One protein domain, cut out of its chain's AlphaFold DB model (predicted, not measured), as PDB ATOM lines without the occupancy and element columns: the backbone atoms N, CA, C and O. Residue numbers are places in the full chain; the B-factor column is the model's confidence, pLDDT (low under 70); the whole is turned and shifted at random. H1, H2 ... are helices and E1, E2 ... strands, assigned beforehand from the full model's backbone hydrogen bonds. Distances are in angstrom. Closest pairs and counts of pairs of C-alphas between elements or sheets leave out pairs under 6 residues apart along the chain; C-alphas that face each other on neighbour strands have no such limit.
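What this domain is: This is residues 13 to 218 of the 362 residues of an uncharacterized protein of Pseudomonas fluorescens (UniProt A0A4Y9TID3). A strongly twisted, antiparallel sheet of seven strands curls round one long helix, H4, with H1 and H3 near one end of H4 and H2 reaching away past the far end of the sheet. H5 covers edge strand E2 and meets the last residues of H4. The printed part has 206 residues with five named helices and seven named strands, in the order H1 E1 H2 E2 E3 E4 H3 H4 E5 E6 E7 H5; the class is mixed, helices and strands. The sheet is branched at E1. The outline is a rod of 71 by 35 by 34 A, only just compact, close to loose, with a radius of gyration of the C-alphas of 19.9 A.

Where its parts are: The sheet holds E1, residues 24 to 33, 26.8 A; E2, residues 63 to 72; E3, residues 76 to 85, 26.1 A; E4, residues 95 to 105, 31.2 A; E5, residues 163 to 165; E6, residues 170 to 176; and E7, residues 179 to 186. E2 bends by 80 degrees at residue 69 and E3 by 63 degrees at residue 79. H4, residues 129 to 158, is 43.1 A long, from C-alpha 129 at (214.419, 161.582, 197.934) to C-alpha 158 at (176.563, 147.076, 183.191). The other helices are H1, residues 13 to 18; H2, residues 37 to 49; H3, residues 110 to 123; and H5, residues 205 to 216, with C-alpha 216 at (178.533, 144.307, 193.108).

How they stand to each other: E4 lies on one side of E1, with N 27 and O 101 2.8 A apart; E5, N 32 to O 164 2.8 A, and E6, N 28 to O 171 2.8 A, lie on the other side. E2, E3 and E4 form a meander, each strand the antiparallel neighbour of the one before, with N 65 to O 81 2.8 A and N 82 to O 100 2.8 A. E6 and E7 are a hairpin, N 174 to O 181 2.8 A. H4 is on the sheet; its closest C-alphas to E7 are those of Ser 138 and Ile 183, 5.9 A. H3 touches H4 at a steep tilt of 54 degrees, closest at the C-alphas of Val 117 and Leu 133, 6.3 A. H5 touches H4, closest at the C-alphas of Phe 155 and Tyr 212, 5.9 A, and lies over E2 at a height over the sheet of 10.3 A. H1 is close to but not clearly touching H3, with the C-alphas of Ile 16 and Tyr 110 7.2 A apart. H2 only grazes the sheet, with residues 37 to 39. In the five helices every O i to N i+4 pair is within hydrogen-bond range.

The domain as a whole: The C-alphas farthest apart are those of Lys 50 and Glu 122, 72.4 A. The printed part has no cut. The links H2 to E2 and E7 to H5 are long. Mean pLDDT of the printed part is 75.4; residues 157 to 170 and 183 to 203 are among those under 70.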
ATOM      1  N   ASP A  13     207.114 166.898 197.054       80.69
ATOM      2  CA  ASP A  13     207.642 167.311 198.354       80.69
ATOM      3  C   ASP A  13     206.628 168.215 199.070       80.69
ATOM      4  O   ASP A  13     206.161 167.890 200.165       80.69
ATOM      5  N   ARG A  14     206.131 169.249 198.378       82.75
ATOM      6  CA  ARG A  14     205.075 170.130 198.898       82.75
ATOM      7  C   ARG A  14     203.771 169.380 199.182       82.75
ATOM      8  O   ARG A  14     203.077 169.676 200.150       82.75
ATOM      9  N   PHE A  15     203.408 168.417 198.333       82.69
ATOM     10  CA  PHE A  15     202.205 167.602 198.525       82.69
ATOM     11  C   PHE A  15     202.244 166.816 199.844       82.69
ATOM     12  O   PHE A  15     201.244 166.766 200.564       82.69
ATOM     13  N   ILE A  16     203.393 166.220 200.171       84.44
ATOM     14  CA  ILE A  16     203.584 165.460 201.408       84.44
ATOM     15  C   ILE A  16     203.649 166.379 202.630       84.44
ATOM     16  O   ILE A  16     203.046 166.053 203.651       84.44
ATOM     17  N   GLU A  17     204.297 167.541 202.523       84.19
ATOM     18  CA  GLU A  17     204.343 168.544 203.596       84.19
ATOM     19  C   GLU A  17     202.950 169.049 203.982       84.19
ATOM     20  O   GLU A  17     202.627 169.144 205.166       84.19
ATOM     21  N   CYS A  18     202.102 169.345 202.991       82.25
ATOM     22  CA  CYS A  18     200.773 169.900 203.238       82.25
ATOM     23  C   CYS A  18     199.806 168.911 203.910       82.25
ATOM     24  O   CYS A  18     198.843 169.364 204.524       82.25
ATOM     25  N   LYS A  19     200.027 167.590 203.783       81.75
ATOM     26  CA  LYS A  19     199.179 166.517 204.351       81.75
ATOM     27  C   LYS A  19     197.668 166.732 204.155       81.75
ATOM     28  O   LYS A  19     196.869 166.414 205.036       81.75
ATOM     29  N   ASP A  20     197.280 167.297 203.012       76.69
ATOM     30  CA  ASP A  20     195.899 167.706 202.757       76.69
ATOM     31  C   ASP A  20     194.966 166.488 202.698       76.69
ATOM     32  O   ASP A  20     195.101 165.614 201.846       76.69
ATOM     33  N   SER A  21     193.991 166.418 203.601       70.94
ATOM     34  CA  SER A  21     193.033 165.313 203.635       70.94
ATOM     35  C   SER A  21     191.936 165.420 202.569       70.94
ATOM     36  O   SER A  21     191.233 164.440 202.334       70.94
ATOM     37  N   ASN A  22     191.775 166.581 201.926       75.38
ATOM     38  CA  ASN A  22     190.672 166.895 201.016       75.38
ATOM     39  C   ASN A  22     191.142 167.047 199.564       75.38
ATOM     40  O   ASN A  22     190.753 167.973 198.851       75.38
ATOM     41  N   ILE A  23     191.969 166.109 199.106       84.75
ATOM     42  CA  ILE A  23     192.484 166.116 197.738       84.75
ATOM     43  C   ILE A  23     191.427 165.603 196.762       84.75
ATOM     44  O   ILE A  23     190.878 164.507 196.917       84.75
ATOM     45  N   ILE A  24     191.207 166.386 195.707       89.38
ATOM     46  CA  ILE A  24     190.396 166.000 194.560       89.38
ATOM     47  C   ILE A  24     191.318 165.596 193.417       89.38
ATOM     48  O   ILE A  24     192.241 166.319 193.039       89.38
ATOM     49  N   PHE A  25     191.018 164.447 192.835       90.56
ATOM     50  CA  PHE A  25     191.666 163.929 191.649       90.56
ATOM     51  C   PHE A  25     190.727 164.053 190.451       90.56
ATOM     52  O   PHE A  25     189.513 163.872 190.576       90.56
ATOM     53  N   VAL A  26     191.304 164.337 189.287       91.69
ATOM     54  CA  VAL A  26     190.600 164.320 188.003       91.69
ATOM     55  C   VAL A  26     191.287 163.319 187.093       91.69
ATOM     56  O   VAL A  26     192.498 163.387 186.898       91.69
ATOM     57  N   LEU A  27     190.522 162.363 186.581       90.75
ATOM     58  CA  LEU A  27     190.980 161.345 185.651       90.75
ATOM     59  C   LEU A  27     190.315 161.560 184.300       90.75
ATOM     60  O   LEU A  27     189.105 161.397 184.183       90.75
ATOM     61  N   ASP A  28     191.126 161.848 183.296       87.88
ATOM     62  CA  ASP A  28     190.691 161.978 181.917       87.88
ATOM     63  C   ASP A  28     191.151 160.771 181.104       87.88
ATOM     64  O   ASP A  28     192.297 160.337 181.212       87.88
ATOM     65  N   PHE A  29     190.286 160.229 180.261       84.38
ATOM     66  CA  PHE A  29     190.639 159.207 179.278       84.38
ATOM     67  C   PHE A  29     189.636 159.215 178.142       84.38
ATOM     68  O   PHE A  29     188.564 159.790 178.268       84.38
ATOM     69  N   TYR A  30     189.966 158.569 177.029       83.44
ATOM     70  CA  TYR A  30     188.969 158.322 175.999       83.44
ATOM     71  C   TYR A  30     188.455 156.894 176.091       83.44
ATOM     72  O   TYR A  30     189.183 155.986 176.507       83.44
ATOM     73  N   ILE A  31     187.217 156.697 175.658       80.00
ATOM     74  CA  ILE A  31     186.642 155.382 175.401       80.00
ATOM     75  C   ILE A  31     186.187 155.279 173.946       80.00
ATOM     76  O   ILE A  31     185.688 156.248 173.379       80.00
ATOM     77  N   ASP A  32     186.338 154.093 173.372       74.69
ATOM     78  CA  ASP A  32     185.537 153.645 172.242       74.69
ATOM     79  C   ASP A  32     184.284 152.995 172.810       74.69
ATOM     80  O   ASP A  32     184.372 152.108 173.669       74.69
ATOM     81  N   ALA A  33     183.117 153.436 172.353       69.06
ATOM     82  CA  ALA A  33     181.868 152.866 172.818       69.06
ATOM     83  C   ALA A  33     181.069 152.245 171.675       69.06
ATOM     84  O   ALA A  33     180.985 152.791 170.577       69.06
ATOM     85  N   GLY A  34     180.408 151.122 171.966       62.66
ATOM     86  CA  GLY A  34     179.453 150.484 171.053       62.66
ATOM     87  C   GLY A  34     178.129 151.244 170.952       62.66
ATOM     88  O   GLY A  34     177.127 150.704 170.490       62.66
ATOM     89  N   PHE A  35     178.080 152.488 171.431       67.75
ATOM     90  CA  PHE A  35     176.927 153.358 171.305       67.75
ATOM     91  C   PHE A  35     177.268 154.690 170.652       67.75
ATOM     92  O   PHE A  35     178.376 155.195 170.814       67.75
ATOM     93  N   SER A  36     176.283 155.283 169.972       73.12
ATOM     94  CA  SER A  36     176.433 156.597 169.341       73.12
ATOM     95  C   SER A  36     175.461 157.642 169.892       73.12
ATOM     96  O   SER A  36     174.237 157.515 169.742       73.12
ATOM     97  N   PHE A  37     176.023 158.695 170.497       78.69
ATOM     98  CA  PHE A  37     175.317 159.918 170.872       78.69
ATOM     99  C   PHE A  37     174.950 160.710 169.619       78.69
ATOM    100  O   PHE A  37     173.814 161.182 169.524       78.69
ATOM    101  N   THR A  38     175.863 160.781 168.644       75.56
ATOM    102  CA  THR A  38     175.641 161.436 167.348       75.56
ATOM    103  C   THR A  38     174.379 160.900 166.673       75.56
ATOM    104  O   THR A  38     173.419 161.639 166.441       75.56
ATOM    105  N   THR A  39     174.323 159.586 166.432       72.44
ATOM    106  CA  THR A  39     173.197 158.927 165.763       72.44
ATOM    107  C   THR A  39     171.898 159.098 166.549       72.44
ATOM    108  O   THR A  39     170.839 159.335 165.966       72.44
ATOM    109  N   ALA A  40     171.944 159.024 167.881       71.75
ATOM    110  CA  ALA A  40     170.751 159.185 168.704       71.75
ATOM    111  C   ALA A  40     170.185 160.615 168.684       71.75
ATOM    112  O   ALA A  40     168.964 160.794 168.637       71.75
ATOM    113  N   VAL A  41     171.050 161.636 168.702       76.75
ATOM    114  CA  VAL A  41     170.640 163.041 168.558       76.75
ATOM    115  C   VAL A  41     170.099 163.288 167.146       76.75
ATOM    116  O   VAL A  41     169.047 163.918 167.007       76.75
ATOM    117  N   ALA A  42     170.736 162.719 166.117       72.50
ATOM    118  CA  ALA A  42     170.284 162.814 164.732       72.50
ATOM    119  C   ALA A  42     168.883 162.215 164.567       72.50
ATOM    120  O   ALA A  42     167.982 162.902 164.097       72.50
ATOM    121  N   PHE A  43     168.652 160.990 165.056       68.56
ATOM    122  CA  PHE A  43     167.333 160.352 165.021       68.56
ATOM    123  C   PHE A  43     166.266 161.161 165.752       68.56
ATOM    124  O   PHE A  43     165.137 161.277 165.274       68.56
ATOM    125  N   LYS A  44     166.597 161.731 166.915       74.25
ATOM    126  CA  LYS A  44     165.664 162.596 167.642       74.25
ATOM    127  C   LYS A  44     165.308 163.833 166.815       74.25
ATOM    128  O   LYS A  44     164.131 164.169 166.724       74.25
ATOM    129  N   LYS A  45     166.299 164.477 166.193       78.88
ATOM    130  CA  LYS A  45     166.092 165.649 165.334       78.88
ATOM    131  C   LYS A  45     165.274 165.283 164.094       78.88
ATOM    132  O   LYS A  45     164.271 165.942 163.862       78.88
ATOM    133  N   MET A  46     165.589 164.182 163.405       74.00
ATOM    134  CA  MET A  46     164.809 163.652 162.274       74.00
ATOM    135  C   MET A  46     163.350 163.372 162.655       74.00
ATOM    136  O   MET A  46     162.443 163.712 161.904       74.00
ATOM    137  N   LYS A  47     163.088 162.794 163.837       75.00
ATOM    138  CA  LYS A  47     161.712 162.566 164.317       75.00
ATOM    139  C   LYS A  47     160.932 163.864 164.533       75.00
ATOM    140  O   LYS A  47     159.726 163.877 164.315       75.00
ATOM    141  N   ILE A  48     161.603 164.928 164.973       83.75
ATOM    142  CA  ILE A  48     160.986 166.239 165.218       83.75
ATOM    143  C   ILE A  48     160.780 166.996 163.900       83.75
ATOM    144  O   ILE A  48     159.701 167.528 163.665       83.75
ATOM    145  N   THR A  49     161.800 167.043 163.041       82.62
ATOM    146  CA  THR A  49     161.792 167.846 161.809       82.62
ATOM    147  C   THR A  49     161.179 167.123 160.613       82.62
ATOM    148  O   THR A  49     160.871 167.774 159.621       82.62
ATOM    149  N   LYS A  50     161.027 165.792 160.685       78.00
ATOM    150  CA  LYS A  50     160.651 164.895 159.575       78.00
ATOM    151  C   LYS A  50     161.542 165.019 158.330       78.00
ATOM    152  O   LYS A  50     161.143 164.597 157.252       78.00
ATOM    153  N   ASN A  51     162.750 165.555 158.491       75.75
ATOM    154  CA  ASN A  51     163.717 165.785 157.420       75.75
ATOM    155  C   ASN A  51     165.042 165.080 157.723       75.75
ATOM    156  O   ASN A  51     165.316 164.714 158.869       75.75
ATOM    157  N   SER A  52     165.883 164.933 156.696       74.50
ATOM    158  CA  SER A  52     167.269 164.496 156.864       74.50
ATOM    159  C   SER A  52     168.060 165.488 157.726       74.50
ATOM    160  O   SER A  52     167.743 166.676 157.819       74.50
ATOM    161  N   VAL A  53     169.084 164.980 158.410       71.06
ATOM    162  CA  VAL A  53     169.939 165.749 159.319       71.06
ATOM    163  C   VAL A  53     171.383 165.484 158.923       71.06
ATOM    164  O   VAL A  53     171.806 164.329 158.929       71.06
ATOM    165  N   ALA A  54     172.123 166.541 158.588       74.44
ATOM    166  CA  ALA A  54     173.569 166.465 158.420       74.44
ATOM    167  C   ALA A  54     174.223 166.156 159.775       74.44
ATOM    168  O   ALA A  54     173.883 166.781 160.783       74.44
ATOM    169  N   LEU A  55     175.112 165.161 159.801       69.56
ATOM    170  CA  LEU A  55     175.783 164.724 161.028       69.56
ATOM    171  C   LEU A  55     176.938 165.654 161.415       69.56
ATOM    172  O   LEU A  55     177.191 165.821 162.604       69.56
ATOM    173  N   ASP A  56     177.577 166.291 160.433       66.69
ATOM    174  CA  ASP A  56     178.804 167.074 160.624       66.69
ATOM    175  C   ASP A  56     178.579 168.367 161.433       66.69
ATOM    176  O   ASP A  56     179.443 168.770 162.205       66.69
ATOM    177  N   ASP A  57     177.383 168.960 161.344       68.69
ATOM    178  CA  ASP A  57     176.997 170.183 162.073       68.69
ATOM    179  C   ASP A  57     176.148 169.894 163.325       68.69
ATOM    180  O   ASP A  57     175.479 170.772 163.888       68.69
ATOM    181  N   LEU A  58     176.077 168.627 163.742       75.50
ATOM    182  CA  LEU A  58     175.193 168.229 164.822       75.50
ATOM    183  C   LEU A  58     175.820 168.546 166.181       75.50
ATOM    184  O   LEU A  58     176.789 167.925 166.604       75.50
ATOM    185  N   HIS A  59     175.207 169.469 166.923       82.94
ATOM    186  CA  HIS A  59     175.593 169.701 168.310       82.94
ATOM    187  C   HIS A  59     175.205 168.504 169.194       82.94
ATOM    188  O   HIS A  59     174.017 168.229 169.402       82.94
ATOM    189  N   ILE A  60     176.209 167.813 169.732       83.31
ATOM    190  CA  ILE A  60     176.040 166.688 170.654       83.31
ATOM    191  C   ILE A  60     176.277 167.205 172.076       83.31
ATOM    192  O   ILE A  60     177.403 167.586 172.399       83.31
ATOM    193  N   PRO A  61     175.250 167.237 172.940       82.81
ATOM    194  CA  PRO A  61     175.420 167.742 174.292       82.81
ATOM    195  C   PRO A  61     176.292 166.785 175.123       82.81
ATOM    196  O   PRO A  61     176.118 165.563 175.013       82.81
ATOM    197  N   PRO A  62     177.176 167.315 175.989       85.94
ATOM    198  CA  PRO A  62     177.923 166.499 176.934       85.94
ATOM    199  C   PRO A  62     176.973 165.856 177.951       85.94
ATOM    200  O   PRO A  62     175.904 166.385 178.274       85.94
ATOM    201  N   LEU A  63     177.360 164.690 178.462       87.44
ATOM    202  CA  LEU A  63     176.648 164.008 179.531       87.44
ATOM    203  C   LEU A  63     177.372 164.227 180.854       87.44
ATOM    204  O   LEU A  63     178.447 163.678 181.055       87.44
ATOM    205  N   GLU A  64     176.720 164.908 181.791       91.00
ATOM    206  CA  GLU A  64     177.212 165.038 183.161       91.00
ATOM    207  C   GLU A  64     176.401 164.195 184.146       91.00
ATOM    208  O   GLU A  64     175.170 164.259 184.214       91.00
ATOM    209  N   LEU A  65     177.107 163.406 184.953       87.81
ATOM    210  CA  LEU A  65     176.550 162.557 185.993       87.81
ATOM    211  C   LEU A  65     177.140 162.943 187.349       87.81
ATOM    212  O   LEU A  65     178.319 162.721 187.616       87.81
ATOM    213  N   ASN A  66     176.295 163.456 188.244       91.00
ATOM    214  CA  ASN A  66     176.635 163.587 189.657       91.00
ATOM    215  C   ASN A  66     176.414 162.236 190.353       91.00
ATOM    216  O   ASN A  66     175.296 161.716 190.384       91.00
ATOM    217  N   LEU A  67     177.490 161.666 190.894       88.12
ATOM    218  CA  LEU A  67     177.493 160.358 191.552       88.12
ATOM    219  C   LEU A  67     177.511 160.468 193.081       88.12
ATOM    220  O   LEU A  67     177.533 159.448 193.764       88.12
ATOM    221  N   SER A  68     177.450 161.689 193.623       87.88
ATOM    222  CA  SER A  68     177.260 161.964 195.052       87.88
ATOM    223  C   SER A  68     178.247 161.213 195.953       87.88
ATOM    224  O   SER A  68     177.863 160.646 196.975       87.88
ATOM    225  N   ARG A  69     179.535 161.209 195.570       86.12
ATOM    226  CA  ARG A  69     180.626 160.526 196.294       86.12
ATOM    227  C   ARG A  69     180.402 159.017 196.428       86.12
ATOM    228  O   ARG A  69     180.663 158.440 197.484       86.12
ATOM    229  N   LEU A  70     179.944 158.378 195.353       88.06
ATOM    230  CA  LEU A  70     179.737 156.933 195.286       88.06
ATOM    231  C   LEU A  70     181.028 156.190 195.682       88.06
ATOM    232  O   LEU A  70     182.050 156.368 195.012       88.06
ATOM    233  N   PRO A  71     181.010 155.359 196.741       88.62
ATOM    234  CA  PRO A  71     182.163 154.548 197.100       88.62
ATOM    235  C   PRO A  71     182.357 153.426 196.076       88.62
ATOM    236  O   PRO A  71     181.409 152.716 195.736       88.62
ATOM    237  N   ILE A  72     183.596 153.254 195.621       86.75
ATOM    238  CA  ILE A  72     184.024 152.156 194.747       86.75
ATOM    239  C   ILE A  72     185.204 151.407 195.385       86.75
ATOM    240  O   ILE A  72     185.697 151.769 196.463       86.75
ATOM    241  N   LYS A  73     185.672 150.343 194.723       84.31
ATOM    242  CA  LYS A  73     186.812 149.539 195.188       84.31
ATOM    243  C   LYS A  73     188.064 150.387 195.447       84.31
ATOM    244  O   LYS A  73     188.273 151.454 194.878       84.31
ATOM    245  N   GLY A  74     188.933 149.884 196.323       83.19
ATOM    246  CA  GLY A  74     190.232 150.505 196.590       83.19
ATOM    247  C   GLY A  74     190.181 151.776 197.445       83.19
ATOM    248  O   GLY A  74     191.172 152.510 197.469       83.19
ATOM    249  N   GLY A  75     189.075 152.025 198.154       87.00
ATOM    250  CA  GLY A  75     188.932 153.169 199.058       87.00
ATOM    251  C   GLY A  75     188.766 154.499 198.325       87.00
ATOM    252  O   GLY A  75     189.303 155.510 198.776       87.00
ATOM    253  N   VAL A  76     188.067 154.489 197.191       90.75
ATOM    254  CA  VAL A  76     187.854 155.656 196.329       90.75
ATOM    255  C   VAL A  76     186.388 156.094 196.388       90.75
ATOM    256  O   VAL A  76     185.492 155.256 196.492       90.75
ATOM    257  N   ARG A  77     186.133 157.404 196.302       92.50
ATOM    258  CA  ARG A  77     184.799 158.007 196.178       92.50
ATOM    259  C   ARG A  77     184.711 158.821 194.899       92.50
ATOM    260  O   ARG A  77     185.445 159.795 194.746       92.50
ATOM    261  N   VAL A  78     183.792 158.462 194.010       92.25
ATOM    262  CA  VAL A  78     183.569 159.184 192.751       92.25
ATOM    263  C   VAL A  78     182.526 160.283 192.958       92.25
ATOM    264  O   VAL A  78     181.396 160.006 193.356       92.25
ATOM    265  N   GLU A  79     182.898 161.537 192.704       92.75
ATOM    266  CA  GLU A  79     182.016 162.702 192.844       92.75
ATOM    267  C   GLU A  79     181.146 162.890 191.600       92.75
ATOM    268  O   GLU A  79     179.920 162.965 191.705       92.75
ATOM    269  N   SER A  80     181.776 162.934 190.428       93.50
ATOM    270  CA  SER A  80     181.100 163.163 189.154       93.50
ATOM    271  C   SER A  80     181.845 162.536 187.976       93.50
ATOM    272  O   SER A  80     183.019 162.173 188.071       93.50
ATOM    273  N   LEU A  81     181.123 162.398 186.868       93.19
ATOM    274  CA  LEU A  81     181.572 161.834 185.600       93.19
ATOM    275  C   LEU A  81     181.003 162.697 184.463       93.19
ATOM    276  O   LEU A  81     179.793 162.896 184.421       93.19
ATOM    277  N   SER A  82     181.856 163.176 183.558       92.25
ATOM    278  CA  SER A  82     181.468 163.774 182.274       92.25
ATOM    279  C   SER A  82     181.838 162.829 181.129       92.25
ATOM    280  O   SER A  82     182.902 162.205 181.177       92.25
ATOM    281  N   ILE A  83     180.962 162.708 180.130       89.31
ATOM    282  CA  ILE A  83     181.196 161.982 178.876       89.31
ATOM    283  C   ILE A  83     180.848 162.912 177.716       89.31
ATOM    284  O   ILE A  83     179.694 163.310 177.551       89.31
ATOM    285  N   GLU A  84     181.835 163.225 176.888       89.25
ATOM    286  CA  GLU A  84     181.727 164.181 175.786       89.25
ATOM    287  C   GLU A  84     182.109 163.488 174.479       89.25
ATOM    288  O   GLU A  84     183.057 162.704 174.451       89.25
ATOM    289  N   SER A  85     181.370 163.735 173.396       84.19
ATOM    290  CA  SER A  85     181.745 163.182 172.088       84.19
ATOM    291  C   SER A  85     183.065 163.805 171.633       84.19
ATOM    292  O   SER A  85     183.241 165.021 171.697       84.19
ATOM    293  N   ALA A  86     183.998 162.973 171.174       77.81
ATOM    294  CA  ALA A  86     185.293 163.417 170.664       77.81
ATOM    295  C   ALA A  86     185.233 163.888 169.194       77.81
ATOM    296  O   ALA A  86     186.280 164.163 168.608       77.81
ATOM    297  N   GLY A  87     184.027 163.966 168.614       69.00
ATOM    298  CA  GLY A  87     183.786 164.215 167.193       69.00
ATOM    299  C   GLY A  87     183.724 162.923 166.369       69.00
ATOM    300  O   GLY A  87     184.261 161.884 166.765       69.00
ATOM    301  N   SER A  88     183.048 162.979 165.218       54.84
ATOM    302  CA  SER A  88     183.009 161.882 164.249       54.84
ATOM    303  C   SER A  88     184.327 161.825 163.472       54.84
ATOM    304  O   SER A  88     184.733 162.785 162.819       54.84
ATOM    305  N   PHE A  89     185.014 160.683 163.517       54.75
ATOM    306  CA  PHE A  89     186.072 160.387 162.556       54.75
ATOM    307  C   PHE A  89     185.442 159.639 161.373       54.75
ATOM    308  O   PHE A  89     184.742 158.652 161.600       54.75
ATOM    309  N   PRO A  90     185.690 160.056 160.119       48.41
ATOM    310  CA  PRO A  90     184.988 159.520 158.947       48.41
ATOM    311  C   PRO A  90     185.203 158.018 158.680       48.41
ATOM    312  O   PRO A  90     184.463 157.445 157.889       48.41
ATOM    313  N   ASN A  91     186.162 157.367 159.352       47.84
ATOM    314  CA  ASN A  91     186.522 155.962 159.127       47.84
ATOM    315  C   ASN A  91     186.375 155.057 160.365       47.84
ATOM    316  O   ASN A  91     186.758 153.890 160.298       47.84
ATOM    317  N   ASP A  92     185.874 155.564 161.497       53.41
ATOM    318  CA  ASP A  92     185.805 154.758 162.717       53.41
ATOM    319  C   ASP A  92     184.498 153.962 162.812       53.41
ATOM    320  O   ASP A  92     183.384 154.449 162.615       53.41
ATOM    321  N   THR A  93     184.661 152.693 163.172       55.81
ATOM    322  CA  THR A  93     183.597 151.704 163.334       55.81
ATOM    323  C   THR A  93     182.946 151.774 164.729       55.81
ATOM    324  O   THR A  93     182.005 151.028 164.996       55.81
ATOM    325  N   THR A  94     183.366 152.732 165.584       64.38
ATOM    326  CA  THR A  94     182.811 153.135 166.904       64.38
ATOM    327  C   THR A  94     182.895 154.655 167.119       64.38
ATOM    328  O   THR A  94     183.800 155.296 166.593       64.38
ATOM    329  N   GLU A  95     181.969 155.253 167.885       72.31
ATOM    330  CA  GLU A  95     182.092 156.664 168.302       72.31
ATOM    331  C   GLU A  95     183.035 156.763 169.511       72.31
ATOM    332  O   GLU A  95     182.977 155.951 170.443       72.31
ATOM    333  N   ARG A  96     183.912 157.770 169.482       80.31
ATOM    334  CA  ARG A  96     184.891 158.035 170.536       80.31
ATOM    335  C   ARG A  96     184.357 159.072 171.505       80.31
ATOM    336  O   ARG A  96     183.821 160.098 171.090       80.31
ATOM    337  N   TYR A  97     184.589 158.848 172.792       83.94
ATOM    338  CA  TYR A  97     184.177 159.775 173.841       83.94
ATOM    339  C   TYR A  97     185.340 160.140 174.739       83.94
ATOM    340  O   TYR A  97     186.111 159.272 175.141       83.94
ATOM    341  N   PHE A  98     185.433 161.416 175.087       88.56
ATOM    342  CA  PHE A  98     186.251 161.895 176.183       88.56
ATOM    343  C   PHE A  98     185.496 161.703 177.500       88.56
ATOM    344  O   PHE A  98     184.343 162.103 177.634       88.56
ATOM    345  N   VAL A  99     186.147 161.075 178.470       90.25
ATOM    346  CA  VAL A  99     185.608 160.782 179.794       90.25
ATOM    347  C   VAL A  99     186.443 161.508 180.835       90.25
ATOM    348  O   VAL A  99     187.649 161.291 180.913       90.25
ATOM    349  N   SER A 100     185.791 162.322 181.664       93.38
ATOM    350  CA  SER A 100     186.415 163.059 182.766       93.38
ATOM    351  C   SER A 100     185.750 162.680 184.086       93.38
ATOM    352  O   SER A 100     184.560 162.920 184.288       93.38
ATOM    353  N   VAL A 101     186.516 162.101 185.006       93.25
ATOM    354  CA  VAL A 101     186.032 161.587 186.293       93.25
ATOM    355  C   VAL A 101     186.646 162.383 187.425       93.25
ATOM    356  O   VAL A 101     187.867 162.450 187.552       93.25
ATOM    357  N   ARG A 102     185.809 162.927 188.305       94.50
ATOM    358  CA  ARG A 102     186.254 163.627 189.508       94.50
ATOM    359  C   ARG A 102     186.061 162.731 190.725       94.50
ATOM    360  O   ARG A 102     184.955 162.248 190.969       94.50
ATOM    361  N   PHE A 103     187.121 162.483 191.490       94.19
ATOM    362  CA  PHE A 103     187.094 161.544 192.613       94.19
ATOM    363  C   PHE A 103     188.011 161.965 193.767       94.19
ATOM    364  O   PHE A 103     188.855 162.844 193.632       94.19
ATOM    365  N   SER A 104     187.844 161.323 194.919       92.75
ATOM    366  CA  SER A 104     188.681 161.492 196.113       92.75
ATOM    367  C   SER A 104     189.020 160.136 196.730       92.75
ATOM    368  O   SER A 104     188.360 159.128 196.460       92.75
ATOM    369  N   LEU A 105     190.065 160.089 197.553       89.94
ATOM    370  CA  LEU A 105     190.415 158.901 198.333       89.94
ATOM    371  C   LEU A 105     189.814 159.004 199.738       89.94
ATOM    372  O   LEU A 105     189.787 160.082 200.322       89.94
ATOM    373  N   ASN A 106     189.374 157.880 200.308       84.50
ATOM    374  CA  ASN A 106     188.836 157.823 201.673       84.50
ATOM    375  C   ASN A 106     189.860 158.285 202.720       84.50
ATOM    376  O   ASN A 106     189.492 158.913 203.708       84.50
ATOM    377  N   LYS A 107     191.127 157.900 202.526       84.94
ATOM    378  CA  LYS A 107     192.260 158.259 203.381       84.94
ATOM    379  C   LYS A 107     193.560 158.090 202.600       84.94
ATOM    380  O   LYS A 107     193.732 157.086 201.908       84.94
ATOM    381  N   ILE A 108     194.480 159.036 202.763       85.62
ATOM    382  CA  ILE A 108     195.878 158.896 202.348       85.62
ATOM    383  C   ILE A 108     196.705 158.623 203.601       85.62
ATOM    384  O   ILE A 108     196.664 159.383 204.567       85.62
ATOM    385  N   ASP A 109     197.418 157.500 203.612       87.25
ATOM    386  CA  ASP A 109     198.268 157.115 204.738       87.25
ATOM    387  C   ASP A 109     199.675 157.696 204.560       87.25
ATOM    388  O   ASP A 109     200.590 157.033 204.069       87.25
ATOM    389  N   TYR A 110     199.830 158.966 204.939       87.56
ATOM    390  CA  TYR A 110     201.107 159.678 204.853       87.56
ATOM    391  C   TYR A 110     202.223 158.999 205.655       87.56
ATOM    392  O   TYR A 110     203.365 158.987 205.205       87.56
ATOM    393  N   ALA A 111     201.908 158.379 206.797       87.38
ATOM    394  CA  ALA A 111     202.901 157.678 207.610       87.38
ATOM    395  C   ALA A 111     203.444 156.440 206.881       87.38
ATOM    396  O   ALA A 111     204.654 156.212 206.840       87.38
ATOM    397  N   LYS A 112     202.557 155.665 206.243       89.56
ATOM    398  CA  LYS A 112     202.963 154.531 205.406       89.56
ATOM    399  C   LYS A 112     203.768 154.978 204.185       89.56
ATOM    400  O   LYS A 112     204.730 154.298 203.829       89.56
ATOM    401  N   ILE A 113     203.382 156.086 203.547       88.50
ATOM    402  CA  ILE A 113     204.118 156.659 202.410       88.50
ATOM    403  C   ILE A 113     205.554 156.990 202.831       88.50
ATOM    404  O   ILE A 113     206.483 156.465 202.223       88.50
ATOM    405  N   GLU A 114     205.736 157.771 203.898       87.94
ATOM    406  CA  GLU A 114     207.062 158.172 204.391       87.94
ATOM    407  C   GLU A 114     207.931 156.965 204.750       87.94
ATOM    408  O   GLU A 114     209.072 156.862 204.303       87.94
ATOM    409  N   LYS A 115     207.367 155.984 205.470       89.69
ATOM    410  CA  LYS A 115     208.083 154.748 205.811       89.69
ATOM    411  C   LYS A 115     208.537 153.979 204.566       89.69
ATOM    412  O   LYS A 115     209.647 153.463 204.531       89.69
ATOM    413  N   THR A 116     207.680 153.884 203.549       87.56
ATOM    414  CA  THR A 116     207.991 153.140 202.316       87.56
ATOM    415  C   THR A 116     209.067 153.846 201.494       87.56
ATOM    416  O   THR A 116     209.951 153.199 200.941       87.56
ATOM    417  N   VAL A 117     209.019 155.176 201.435       86.81
ATOM    418  CA  VAL A 117     210.018 155.989 200.734       86.81
ATOM    419  C   VAL A 117     211.373 155.899 201.432       86.81
ATOM    420  O   VAL A 117     212.367 155.684 200.749       86.81
ATOM    421  N   ALA A 118     211.415 155.983 202.766       86.69
ATOM    422  CA  ALA A 118     212.648 155.821 203.539       86.69
ATOM    423  C   ALA A 118     213.318 154.463 203.271       86.69
ATOM    424  O   ALA A 118     214.495 154.417 202.928       86.69
ATOM    425  N   LEU A 119     212.543 153.372 203.300       86.38
ATOM    426  CA  LEU A 119     213.041 152.029 202.971       86.38
ATOM    427  C   LEU A 119     213.568 151.924 201.532       86.38
ATOM    428  O   LEU A 119     214.547 151.228 201.276       86.38
ATOM    429  N   ASN A 120     212.925 152.597 200.573       83.94
ATOM    430  CA  ASN A 120     213.389 152.604 199.186       83.94
ATOM    431  C   ASN A 120     214.706 153.372 199.019       83.94
ATOM    432  O   ASN A 120     215.533 152.936 198.227       83.94
ATOM    433  N   ILE A 121     214.904 154.465 199.762       85.12
ATOM    434  CA  ILE A 121     216.160 155.232 199.770       85.12
ATOM    435  C   ILE A 121     217.291 154.393 200.377       85.12
ATOM    436  O   ILE A 121     218.379 154.332 199.814       85.12
ATOM    437  N   GLU A 122     217.031 153.698 201.490       83.69
ATOM    438  CA  GLU A 122     218.012 152.794 202.113       83.69
ATOM    439  C   GLU A 122     218.430 151.653 201.174       83.69
ATOM    440  O   GLU A 122     219.581 151.222 201.179       83.69
ATOM    441  N   LYS A 123     217.492 151.158 200.359       82.25
ATOM    442  CA  LYS A 123     217.717 150.037 199.439       82.25
ATOM    443  C   LYS A 123     218.349 150.450 198.105       82.25
ATOM    444  O   LYS A 123     219.021 149.632 197.480       82.25
ATOM    445  N   TYR A 124     218.101 151.673 197.646       76.38
ATOM    446  CA  TYR A 124     218.535 152.181 196.347       76.38
ATOM    447  C   TYR A 124     219.131 153.578 196.538       76.38
ATOM    448  O   TYR A 124     218.413 154.570 196.548       76.38
ATOM    449  N   THR A 125     220.452 153.654 196.689       72.50
ATOM    450  CA  THR A 125     221.173 154.885 197.062       72.50
ATOM    451  C   THR A 125     221.444 155.848 195.905       72.50
ATOM    452  O   THR A 125     221.960 156.939 196.125       72.50
ATOM    453  N   ASP A 126     221.112 155.463 194.673       75.81
ATOM    454  CA  ASP A 126     221.555 156.166 193.461       75.81
ATOM    455  C   ASP A 126     220.661 157.353 193.061       75.81
ATOM    456  O   ASP A 126     220.887 157.980 192.025       75.81
ATOM    457  N   ALA A 127     219.630 157.671 193.849       77.50
ATOM    458  CA  ALA A 127     218.709 158.761 193.552       77.50
ATOM    459  C   ALA A 127     218.335 159.578 194.794       77.50
ATOM    460  O   ALA A 127     218.372 159.114 195.933       77.50
ATOM    461  N   ASP A 128     217.954 160.833 194.562       83.44
ATOM    462  CA  ASP A 128     217.490 161.718 195.622       83.44
ATOM    463  C   ASP A 128     216.085 161.334 196.124       83.44
ATOM    464  O   ASP A 128     215.294 160.649 195.462       83.44
ATOM    465  N   ARG A 129     215.737 161.816 197.324       82.56
ATOM    466  CA  ARG A 129     214.419 161.582 197.934       82.56
ATOM    467  C   ARG A 129     213.271 161.982 197.001       82.56
ATOM    468  O   ARG A 129     212.269 161.266 196.946       82.56
ATOM    469  N   SER A 130     213.410 163.089 196.268       79.94
ATOM    470  CA  SER A 130     212.367 163.592 195.364       79.94
ATOM    471  C   SER A 130     212.084 162.604 194.224       79.94
ATOM    472  O   SER A 130     210.925 162.337 193.893       79.94
ATOM    473  N   THR A 131     213.118 161.951 193.685       80.06
ATOM    474  CA  THR A 131     212.977 160.905 192.665       80.06
ATOM    475  C   THR A 131     212.271 159.663 193.210       80.06
ATOM    476  O   THR A 131     211.354 159.153 192.553       80.06
ATOM    477  N   HIS A 132     212.625 159.203 194.415       80.19
ATOM    478  CA  HIS A 132     211.943 158.077 195.063       80.19
ATOM    479  C   HIS A 132     210.475 158.385 195.367       80.19
ATOM    480  O   HIS A 132     209.601 157.562 195.078       80.19
ATOM    481  N   LEU A 133     210.192 159.583 195.888       80.44
ATOM    482  CA  LEU A 133     208.832 160.059 196.134       80.44
ATOM    483  C   LEU A 133     208.008 160.085 194.857       80.44
ATOM    484  O   LEU A 133     206.915 159.521 194.823       80.44
ATOM    485  N   ARG A 134     208.542 160.702 193.798       79.69
ATOM    486  CA  ARG A 134     207.877 160.788 192.499       79.69
ATOM    487  C   ARG A 134     207.551 159.403 191.960       79.69
ATOM    488  O   ARG A 134     206.411 159.169 191.581       79.69
ATOM    489  N   SER A 135     208.522 158.490 191.945       79.56
ATOM    490  CA  SER A 135     208.318 157.132 191.431       79.56
ATOM    491  C   SER A 135     207.223 156.392 192.206       79.56
ATOM    492  O   SER A 135     206.259 155.901 191.614       79.56
ATOM    493  N   TYR A 136     207.317 156.389 193.538       83.44
ATOM    494  CA  TYR A 136     206.365 155.691 194.396       83.44
ATOM    495  C   TYR A 136     204.952 156.287 194.322       83.44
ATOM    496  O   TYR A 136     203.982 155.551 194.147       83.44
ATOM    497  N   LEU A 137     204.818 157.614 194.420       82.69
ATOM    498  CA  LEU A 137     203.517 158.284 194.401       82.69
ATOM    499  C   LEU A 137     202.866 158.215 193.019       82.69
ATOM    500  O   LEU A 137     201.673 157.918 192.936       82.69
ATOM    501  N   SER A 138     203.625 158.406 191.935       78.62
ATOM    502  CA  SER A 138     203.099 158.223 190.581       78.62
ATOM    503  C   SER A 138     202.592 156.795 190.368       78.62
ATOM    504  O   SER A 138     201.499 156.637 189.831       78.62
ATOM    505  N   ALA A 139     203.311 155.767 190.836       78.38
ATOM    506  CA  ALA A 139     202.852 154.377 190.752       78.38
ATOM    507  C   ALA A 139     201.586 154.128 191.593       78.38
ATOM    508  O   ALA A 139     200.588 153.620 191.082       78.38
ATOM    509  N   LEU A 140     201.588 154.566 192.857       84.81
ATOM    510  CA  LEU A 140     200.452 154.422 193.771       84.81
ATOM    511  C   LEU A 140     199.175 155.046 193.196       84.81
ATOM    512  O   LEU A 140     198.108 154.426 193.203       84.81
ATOM    513  N   PHE A 141     199.264 156.283 192.706       85.19
ATOM    514  CA  PHE A 141     198.113 156.992 192.157       85.19
ATOM    515  C   PHE A 141     197.729 156.500 190.759       85.19
ATOM    516  O   PHE A 141     196.542 156.514 190.433       85.19
ATOM    517  N   LEU A 142     198.676 155.992 189.962       79.44
ATOM    518  CA  LEU A 142     198.367 155.302 188.709       79.44
ATOM    519  C   LEU A 142     197.493 154.069 188.958       79.44
ATOM    520  O   LEU A 142     196.518 153.855 188.240       79.44
ATOM    521  N   ASP A 143     197.793 153.282 189.987       84.19
ATOM    522  CA  ASP A 143     196.982 152.113 190.326       84.19
ATOM    523  C   ASP A 143     195.577 152.513 190.792       84.19
ATOM    524  O   ASP A 143     194.592 151.877 190.410       84.19
ATOM    525  N   LYS A 144     195.442 153.626 191.529       87.12
ATOM    526  CA  LYS A 144     194.120 154.199 191.845       87.12
ATOM    527  C   LYS A 144     193.375 154.655 190.592       87.12
ATOM    528  O   LYS A 144     192.187 154.365 190.473       87.12
ATOM    529  N   ALA A 145     194.053 155.307 189.650       82.94
ATOM    530  CA  ALA A 145     193.458 155.711 188.380       82.94
ATOM    531  C   ALA A 145     192.970 154.514 187.554       82.94
ATOM    532  O   ALA A 145     191.873 154.575 187.004       82.94
ATOM    533  N   LYS A 146     193.732 153.412 187.504       81.88
ATOM    534  CA  LYS A 146     193.308 152.173 186.827       81.88
ATOM    535  C   LYS A 146     192.041 151.591 187.456       81.88
ATOM    536  O   LYS A 146     191.109 151.288 186.724       81.88
ATOM    537  N   ILE A 147     191.968 151.527 188.790       85.81
ATOM    538  CA  ILE A 147     190.758 151.074 189.501       85.81
ATOM    539  C   ILE A 147     189.558 151.958 189.143       85.81
ATOM    540  O   ILE A 147     188.503 151.437 188.794       85.81
ATOM    541  N   VAL A 148     189.712 153.287 189.199       87.00
ATOM    542  CA  VAL A 148     188.631 154.222 188.843       87.00
ATOM    543  C   VAL A 148     188.189 154.006 187.401       87.00
ATOM    544  O   VAL A 148     186.998 153.856 187.153       87.00
ATOM    545  N   ARG A 149     189.130 153.953 186.455       87.31
ATOM    546  CA  ARG A 149     188.844 153.697 185.043       87.31
ATOM    547  C   ARG A 149     188.052 152.402 184.857       87.31
ATOM    548  O   ARG A 149     187.021 152.428 184.193       87.31
ATOM    549  N   ASP A 150     188.525 151.296 185.425       81.50
ATOM    550  CA  ASP A 150     187.915 149.974 185.238       81.50
ATOM    551  C   ASP A 150     186.497 149.929 185.816       81.50
ATOM    552  O   ASP A 150     185.587 149.375 185.198       81.50
ATOM    553  N   GLU A 151     186.279 150.575 186.964       82.62
ATOM    554  CA  GLU A 151     184.952 150.698 187.567       82.62
ATOM    555  C   GLU A 151     184.031 151.598 186.724       82.62
ATOM    556  O   GLU A 151     182.893 151.218 186.470       82.62
ATOM    557  N   ILE A 152     184.508 152.738 186.206       83.88
ATOM    558  CA  ILE A 152     183.707 153.624 185.340       83.88
ATOM    559  C   ILE A 152     183.350 152.956 184.009       83.88
ATOM    560  O   ILE A 152     182.209 153.060 183.563       83.88
ATOM    561  N   ILE A 153     184.277 152.224 183.391       78.81
ATOM    562  CA  ILE A 153     183.975 151.424 182.198       78.81
ATOM    563  C   ILE A 153     182.929 150.363 182.539       78.81
ATOM    564  O   ILE A 153     181.905 150.272 181.863       78.81
ATOM    565  N   SER A 154     183.116 149.649 183.652       74.06
ATOM    566  CA  SER A 154     182.145 148.663 184.129       74.06
ATOM    567  C   SER A 154     180.760 149.279 184.358       74.06
ATOM    568  O   SER A 154     179.752 148.642 184.072       74.06
ATOM    569  N   PHE A 155     180.666 150.521 184.849       75.56
ATOM    570  CA  PHE A 155     179.383 151.216 185.032       75.56
ATOM    571  C   PHE A 155     178.635 151.384 183.708       75.56
ATOM    572  O   PHE A 155     177.413 151.205 183.655       75.56
ATOM    573  N   ILE A 156     179.367 151.735 182.651       71.25
ATOM    574  CA  ILE A 156     178.824 151.914 181.307       71.25
ATOM    575  C   ILE A 156     178.416 150.545 180.734       71.25
ATOM    576  O   ILE A 156     177.269 150.382 180.310       71.25
ATOM    577  N   GLU A 157     179.276 149.530 180.867       68.94
ATOM    578  CA  GLU A 157     179.015 148.149 180.432       68.94
ATOM    579  C   GLU A 157     177.800 147.517 181.115       68.94
ATOM    580  O   GLU A 157     176.885 147.028 180.447       68.94
ATOM    581  N   PHE A 158     177.711 147.595 182.444       62.84
ATOM    582  CA  PHE A 158     176.563 147.076 183.191       62.84
ATOM    583  C   PHE A 158     175.259 147.820 182.901       62.84
ATOM    584  O   PHE A 158     174.181 147.281 183.160       62.84
ATOM    585  N   SER A 159     175.332 149.033 182.350       59.09
ATOM    586  CA  SER A 159     174.148 149.782 181.924       59.09
ATOM    587  C   SER A 159     173.578 149.299 180.588       59.09
ATOM    588  O   SER A 159     172.521 149.788 180.186       59.09
ATOM    589  N   GLY A 160     174.217 148.331 179.925       58.00
ATOM    590  CA  GLY A 160     173.795 147.855 178.609       58.00
ATOM    591  C   GLY A 160     174.766 148.173 177.490       58.00
ATOM    592  O   GLY A 160     174.489 147.788 176.367       58.00
ATOM    593  N   PHE A 161     175.857 148.890 177.743       64.31
ATOM    594  CA  PHE A 161     176.556 149.607 176.684       64.31
ATOM    595  C   PHE A 161     178.025 149.234 176.628       64.31
ATOM    596  O   PHE A 161     178.731 149.395 177.612       64.31
ATOM    597  N   LEU A 162     178.521 148.781 175.478       63.22
ATOM    598  CA  LEU A 162     179.949 148.500 175.365       63.22
ATOM    599  C   LEU A 162     180.752 149.795 175.506       63.22
ATOM    600  O   LEU A 162     180.478 150.758 174.793       63.22
ATOM    601  N   ALA A 163     181.765 149.786 176.365       61.59
ATOM    602  CA  ALA A 163     182.768 150.834 176.450       61.59
ATOM    603  C   ALA A 163     184.131 150.195 176.699       61.59
ATOM    604  O   ALA A 163     184.266 149.322 177.545       61.59
ATOM    605  N   LYS A 164     185.155 150.639 175.978       64.62
ATOM    606  CA  LYS A 164     186.540 150.225 176.199       64.62
ATOM    607  C   LYS A 164     187.430 151.448 176.192       64.62
ATOM    608  O   LYS A 164     187.211 152.359 175.405       64.62
ATOM    609  N   GLN A 165     188.440 151.481 177.055       61.78
ATOM    610  CA  GLN A 165     189.400 152.580 177.055       61.78
ATOM    611  C   GLN A 165     190.163 152.625 175.723       61.78
ATOM    612  O   GLN A 165     190.718 151.607 175.308       61.78
ATOM    613  N   ILE A 166     190.280 153.807 175.114       60.94
ATOM    614  CA  ILE A 166     191.224 154.027 174.015       60.94
ATOM    615  C   ILE A 166     192.645 153.997 174.591       60.94
ATOM    616  O   ILE A 166     192.922 154.687 175.584       60.94
ATOM    617  N   PRO A 167     193.571 153.248 173.977       54.09
ATOM    618  CA  PRO A 167     194.944 153.147 174.451       54.09
ATOM    619  C   PRO A 167     195.642 154.505 174.592       54.09
ATOM    620  O   PRO A 167     195.407 155.425 173.816       54.09
ATOM    621  N   ALA A 168     196.546 154.617 175.572       54.72
ATOM    622  CA  ALA A 168     197.427 155.778 175.776       54.72
ATOM    623  C   ALA A 168     196.722 157.118 176.082       54.72
ATOM    624  O   ALA A 168     197.331 158.184 175.973       54.72
ATOM    625  N   THR A 169     195.460 157.070 176.517       60.09
ATOM    626  CA  THR A 169     194.663 158.273 176.799       60.09
ATOM    627  C   THR A 169     194.464 158.601 178.275       60.09
ATOM    628  O   THR A 169     193.959 159.682 178.567       60.09
ATOM    629  N   LEU A 170     194.863 157.708 179.187       67.44
ATOM    630  CA  LEU A 170     194.673 157.870 180.629       67.44
ATOM    631  C   LEU A 170     195.581 158.975 181.170       67.44
ATOM    632  O   LEU A 170     196.795 158.800 181.177       67.44
ATOM    633  N   ASN A 171     195.004 160.066 181.658       70.94
ATOM    634  CA  ASN A 171     195.701 161.179 182.286       70.94
ATOM    635  C   ASN A 171     195.099 161.457 183.661       70.94
ATOM    636  O   ASN A 171     193.906 161.725 183.783       70.94
ATOM    637  N   LEU A 172     195.932 161.414 184.699       78.25
ATOM    638  CA  LEU A 172     195.517 161.721 186.066       78.25
ATOM    639  C   LEU A 172     196.075 163.075 186.510       78.25
ATOM    640  O   LEU A 172     197.264 163.354 186.322       78.25
ATOM    641  N   TYR A 173     195.237 163.861 187.176       81.88
ATOM    642  CA  TYR A 173     195.562 165.170 187.721       81.88
ATOM    643  C   TYR A 173     195.139 165.289 189.186       81.88
ATOM    644  O   TYR A 173     194.165 164.676 189.624       81.88
ATOM    645  N   LEU A 174     195.841 166.145 189.922       79.81
ATOM    646  CA  LEU A 174     195.391 166.733 191.176       79.81
ATOM    647  C   LEU A 174     194.708 168.069 190.869       79.81
ATOM    648  O   LEU A 174     195.237 168.856 190.083       79.81
ATOM    649  N   SER A 175     193.550 168.321 191.475       80.25
ATOM    650  CA  SER A 175     192.793 169.566 191.332       80.25
ATOM    651  C   SER A 175     192.741 170.323 192.659       80.25
ATOM    652  O   SER A 175     192.417 169.751 193.702       80.25
ATOM    653  N   LYS A 176     193.034 171.626 192.607       71.00
ATOM    654  CA  LYS A 176     192.827 172.576 193.707       71.00
ATOM    655  C   LYS A 176     192.076 173.793 193.164       71.00
ATOM    656  O   LYS A 176     192.683 174.715 192.626       71.00
ATOM    657  N   GLY A 177     190.747 173.776 193.273       67.75
ATOM    658  CA  GLY A 177     189.894 174.735 192.563       67.75
ATOM    659  C   GLY A 177     189.961 174.499 191.050       67.75
ATOM    660  O   GLY A 177     189.830 173.359 190.608       67.75
ATOM    661  N   GLU A 178     190.206 175.552 190.269       66.56
ATOM    662  CA  GLU A 178     190.358 175.467 188.803       66.56
ATOM    663  C   GLU A 178     191.775 175.082 188.344       66.56
ATOM    664  O   GLU A 178     192.011 174.856 187.158       66.56
ATOM    665  N   LEU A 179     192.734 174.986 189.270       73.38
ATOM    666  CA  LEU A 179     194.120 174.654 188.952       73.38
ATOM    667  C   LEU A 179     194.341 173.139 188.956       73.38
ATOM    668  O   LEU A 179     193.951 172.444 189.901       73.38
ATOM    669  N   TYR A 180     195.030 172.649 187.922       74.06
ATOM    670  CA  TYR A 180     195.373 171.238 187.737       74.06
ATOM    671  C   TYR A 180     196.886 171.014 187.823       74.06
ATOM    672  O   TYR A 180     197.683 171.867 187.435       74.06
ATOM    673  N   SER A 181     197.300 169.843 188.304       69.50
ATOM    674  CA  SER A 181     198.697 169.385 188.286       69.50
ATOM    675  C   SER A 181     198.764 167.910 187.893       69.50
ATOM    676  O   SER A 181     198.040 167.091 188.451       69.50
ATOM    677  N   ARG A 182     199.603 167.556 186.915       72.56
ATOM    678  CA  ARG A 182     199.628 166.219 186.291       72.56
ATOM    679  C   ARG A 182     200.403 165.185 187.120       72.56
ATOM    680  O   ARG A 182     201.471 165.496 187.646       72.56
ATOM    681  N   ILE A 183     199.892 163.947 187.169       67.19
ATOM    682  CA  ILE A 183     200.463 162.808 187.913       67.19
ATOM    683  C   ILE A 183     201.067 161.723 186.993       67.19
ATOM    684  O   ILE A 183     202.200 161.312 187.241       67.19
ATOM    685  N   THR A 184     200.356 161.227 185.962       52.66
ATOM    686  CA  THR A 184     200.824 160.082 185.129       52.66
ATOM    687  C   THR A 184     200.062 159.900 183.799       52.66
ATOM    688  O   THR A 184     198.939 160.396 183.678       52.66
ATOM    689  N   GLN A 185     200.651 159.131 182.859       44.53
ATOM    690  CA  GLN A 185     200.070 158.615 181.601       44.53
ATOM    691  C   GLN A 185     200.405 157.112 181.416       44.53
ATOM    692  O   GLN A 185     201.516 156.704 181.742       44.53
ATOM    693  N   ALA A 186     199.479 156.271 180.921       39.88
ATOM    694  CA  ALA A 186     199.722 154.828 180.692       39.88
ATOM    695  C   ALA A 186     199.064 154.271 179.405       39.88
ATOM    696  O   ALA A 186     198.024 154.777 178.976       39.88
ATOM    697  N   ALA A 187     199.654 153.212 178.816       30.14
ATOM    698  CA  ALA A 187     199.297 152.620 177.512       30.14
ATOM    699  C   ALA A 187     198.892 151.123 177.578       30.14
ATOM    700  O   ALA A 187     199.370 150.389 178.440       30.14
ATOM    701  N   GLY A 188     198.028 150.681 176.648       29.66
ATOM    702  CA  GLY A 188     197.576 149.287 176.441       29.66
ATOM    703  C   GLY A 188     196.221 149.222 175.703       29.66
ATOM    704  O   GLY A 188     195.435 150.152 175.870       29.66
ATOM    705  N   GLY A 189     195.947 148.188 174.882       32.69
ATOM    706  CA  GLY A 189     194.757 148.141 174.002       32.69
ATOM    707  C   GLY A 189     194.214 146.766 173.590       32.69
ATOM    708  O   GLY A 189     194.894 145.768 173.800       32.69
ATOM    709  N   GLN A 190     192.996 146.764 173.009       31.12
ATOM    710  CA  GLN A 190     192.431 145.849 171.987       31.12
ATOM    711  C   GLN A 190     191.038 146.335 171.493       31.12
ATOM    712  O   GLN A 190     190.380 147.124 172.170       31.12
ATOM    713  N   GLU A 191     190.618 145.830 170.324       32.78
ATOM    714  CA  GLU A 191     189.500 146.238 169.444       32.78
ATOM    715  C   GLU A 191     188.080 146.254 170.067       32.78
ATOM    716  O   GLU A 191     187.753 145.480 170.978       32.78
ATOM    717  N   SER A 192     187.223 147.149 169.560       37.97
ATOM    718  CA  SER A 192     185.836 147.428 169.983       37.97
ATOM    719  C   SER A 192     184.782 146.893 168.989       37.97
ATOM    720  O   SER A 192     185.087 146.592 167.839       37.97
ATOM    721  N   ALA A 193     183.534 146.736 169.459       38.62
ATOM    722  CA  ALA A 193     182.379 146.236 168.696       38.62
ATOM    723  C   ALA A 193     181.387 147.363 168.327       38.62
ATOM    724  O   ALA A 193     181.387 148.410 168.971       38.62
ATOM    725  N   GLY A 194     180.545 147.104 167.316       41.16
ATOM    726  CA  GLY A 194     179.749 148.076 166.545       41.16
ATOM    727  C   GLY A 194     178.662 148.898 167.260       41.16
ATOM    728  O   GLY A 194     178.441 148.796 168.465       41.16
ATOM    729  N   HIS A 195     178.004 149.759 166.470       47.94
ATOM    730  CA  HIS A 195     177.138 150.865 166.906       47.94
ATOM    731  C   HIS A 195     175.690 150.450 167.202       47.94
ATOM    732  O   HIS A 195     175.006 149.932 166.325       47.94
ATOM    733  N   ASN A 196     175.155 150.852 168.359       45.59
ATOM    734  CA  ASN A 196     173.713 151.075 168.534       45.59
ATOM    735  C   ASN A 196     173.422 152.510 169.008       45.59
ATOM    736  O   ASN A 196     174.164 153.071 169.817       45.59
ATOM    737  N   PRO A 197     172.321 153.137 168.571       48.75
ATOM    738  CA  PRO A 197     172.005 154.506 168.965       48.75
ATOM    739  C   PRO A 197     171.631 154.588 170.453       48.75
ATOM    740  O   PRO A 197     170.657 153.977 170.896       48.75
ATOM    741  N   VAL A 198     172.359 155.399 171.229       51.31
ATOM    742  CA  VAL A 198     172.036 155.694 172.636       51.31
ATOM    743  C   VAL A 198     172.083 157.190 172.838       51.31
ATOM    744  O   VAL A 198     173.104 157.824 172.623       51.31
ATOM    745  N   HIS A 199     170.972 157.784 173.261       55.69
ATOM    746  CA  HIS A 199     170.956 159.218 173.530       55.69
ATOM    747  C   HIS A 199     171.704 159.507 174.846       55.69
ATOM    748  O   HIS A 199     171.407 158.825 175.826       55.69
ATOM    749  N   PRO A 200     172.569 160.541 174.940       57.69
ATOM    750  CA  PRO A 200     173.321 160.853 176.164       57.69
ATOM    751  C   PRO A 200     172.437 160.908 177.419       57.69
ATOM    752  O   PRO A 200     172.669 160.208 178.397       57.69
ATOM    753  N   LEU A 201     171.315 161.629 177.335       64.69
ATOM    754  CA  LEU A 201     170.298 161.742 178.398       64.69
ATOM    755  C   LEU A 201     169.620 160.419 178.840       64.69
ATOM    756  O   LEU A 201     168.856 160.409 179.813       64.69
ATOM    757  N   ALA A 202     169.829 159.309 178.125       61.50
ATOM    758  CA  ALA A 202     169.332 157.994 178.527       61.50
ATOM    759  C   ALA A 202     170.174 157.384 179.662       61.50
ATOM    760  O   ALA A 202     169.632 156.652 180.501       61.50
ATOM    761  N   LEU A 203     171.462 157.731 179.731       65.38
ATOM    762  CA  LEU A 203     172.343 157.412 180.849       65.38
ATOM    763  C   LEU A 203     172.013 158.354 182.010       65.38
ATOM    764  O   LEU A 203     172.257 159.552 181.960       65.38
ATOM    765  N   ARG A 204     171.403 157.815 183.070       75.12
ATOM    766  CA  ARG A 204     171.024 158.586 184.264       75.12
ATOM    767  C   ARG A 204     171.776 158.064 185.474       75.12
ATOM    768  O   ARG A 204     171.766 156.856 185.703       75.12
ATOM    769  N   ALA A 205     172.301 158.964 186.307       73.00
ATOM    770  CA  ALA A 205     173.094 158.616 187.490       73.00
ATOM    771  C   ALA A 205     172.401 157.565 188.371       73.00
ATOM    772  O   ALA A 205     172.984 156.533 188.682       73.00
ATOM    773  N   LYS A 206     171.105 157.748 188.671       77.19
ATOM    774  CA  LYS A 206     170.315 156.773 189.446       77.19
ATOM    775  C   LYS A 206     170.322 155.369 188.824       77.19
ATOM    776  O   LYS A 206     170.452 154.389 189.554       77.19
ATOM    777  N   LYS A 207     170.177 155.256 187.497       70.19
ATOM    778  CA  LYS A 207     170.167 153.960 186.794       70.19
ATOM    779  C   LYS A 207     171.548 153.311 186.813       70.19
ATOM    780  O   LYS A 207     171.632 152.138 187.152       70.19
ATOM    781  N   VAL A 208     172.595 154.088 186.536       68.44
ATOM    782  CA  VAL A 208     173.994 153.635 186.573       68.44
ATOM    783  C   VAL A 208     174.367 153.142 187.972       68.44
ATOM    784  O   VAL A 208     174.825 152.016 188.128       68.44
ATOM    785  N   ILE A 209     174.068 153.927 189.013       75.00
ATOM    786  CA  ILE A 209     174.318 153.551 190.414       75.00
ATOM    787  C   ILE A 209     173.543 152.285 190.789       75.00
ATOM    788  O   ILE A 209     174.082 151.408 191.459       75.00
ATOM    789  N   THR A 210     172.280 152.169 190.370       77.50
ATOM    790  CA  THR A 210     171.463 150.978 190.656       77.50
ATOM    791  C   THR A 210     172.037 149.738 189.971       77.50
ATOM    792  O   THR A 210     172.175 148.700 190.614       77.50
ATOM    793  N   ALA A 211     172.414 149.849 188.693       71.38
ATOM    794  CA  ALA A 211     173.034 148.766 187.936       71.38
ATOM    795  C   ALA A 211     174.382 148.352 188.545       71.38
ATOM    796  O   ALA A 211     174.641 147.161 188.692       71.38
ATOM    797  N   TYR A 212     175.192 149.320 188.981       74.69
ATOM    798  CA  TYR A 212     176.459 149.064 189.660       74.69
ATOM    799  C   TYR A 212     176.283 148.374 191.016       74.69
ATOM    800  O   TYR A 212     176.896 147.345 191.281       74.69
ATOM    801  N   LYS A 213     175.398 148.883 191.880       79.19
ATOM    802  CA  LYS A 213     175.100 148.231 193.166       79.19
ATOM    803  C   LYS A 213     174.608 146.800 192.959       79.19
ATOM    804  O   LYS A 213     174.992 145.901 193.703       79.19
ATOM    805  N   TYR A 214     173.792 146.583 191.929       78.50
ATOM    806  CA  TYR A 214     173.380 145.243 191.546       78.50
ATOM    807  C   TYR A 214     174.560 144.395 191.047       78.50
ATOM    808  O   TYR A 214     174.663 143.246 191.455       78.50
ATOM    809  N   SER A 215     175.488 144.924 190.243       76.88
ATOM    810  CA  SER A 215     176.643 144.152 189.758       76.88
ATOM    811  C   SER A 215     177.623 143.771 190.871       76.88
ATOM    812  O   SER A 215     178.119 142.646 190.880       76.88
ATOM    813  N   LEU A 216     177.823 144.643 191.866       76.94
ATOM    814  CA  LEU A 216     178.533 144.307 193.108       76.94
ATOM    815  C   LEU A 216     177.852 143.172 193.871       76.94
ATOM    816  O   LEU A 216     178.502 142.440 194.614       76.94
ATOM    817  N   SER A 217     176.541 143.018 193.683       79.12
ATOM    818  CA  SER A 217     175.776 141.958 194.315       79.12
ATOM    819  C   SER A 217     175.989 140.584 193.660       79.12
ATOM    820  O   SER A 217     175.668 139.568 194.271       79.12
ATOM    821  N   ILE A 218     176.540 140.539 192.447       82.81
ATOM    822  CA  ILE A 218     176.766 139.305 191.694       82.81
ATOM    823  C   ILE A 218     178.106 138.684 192.129       82.81
ATOM    824  O   ILE A 218     179.120 139.392 192.143       82.81
TER     825      ILE A 218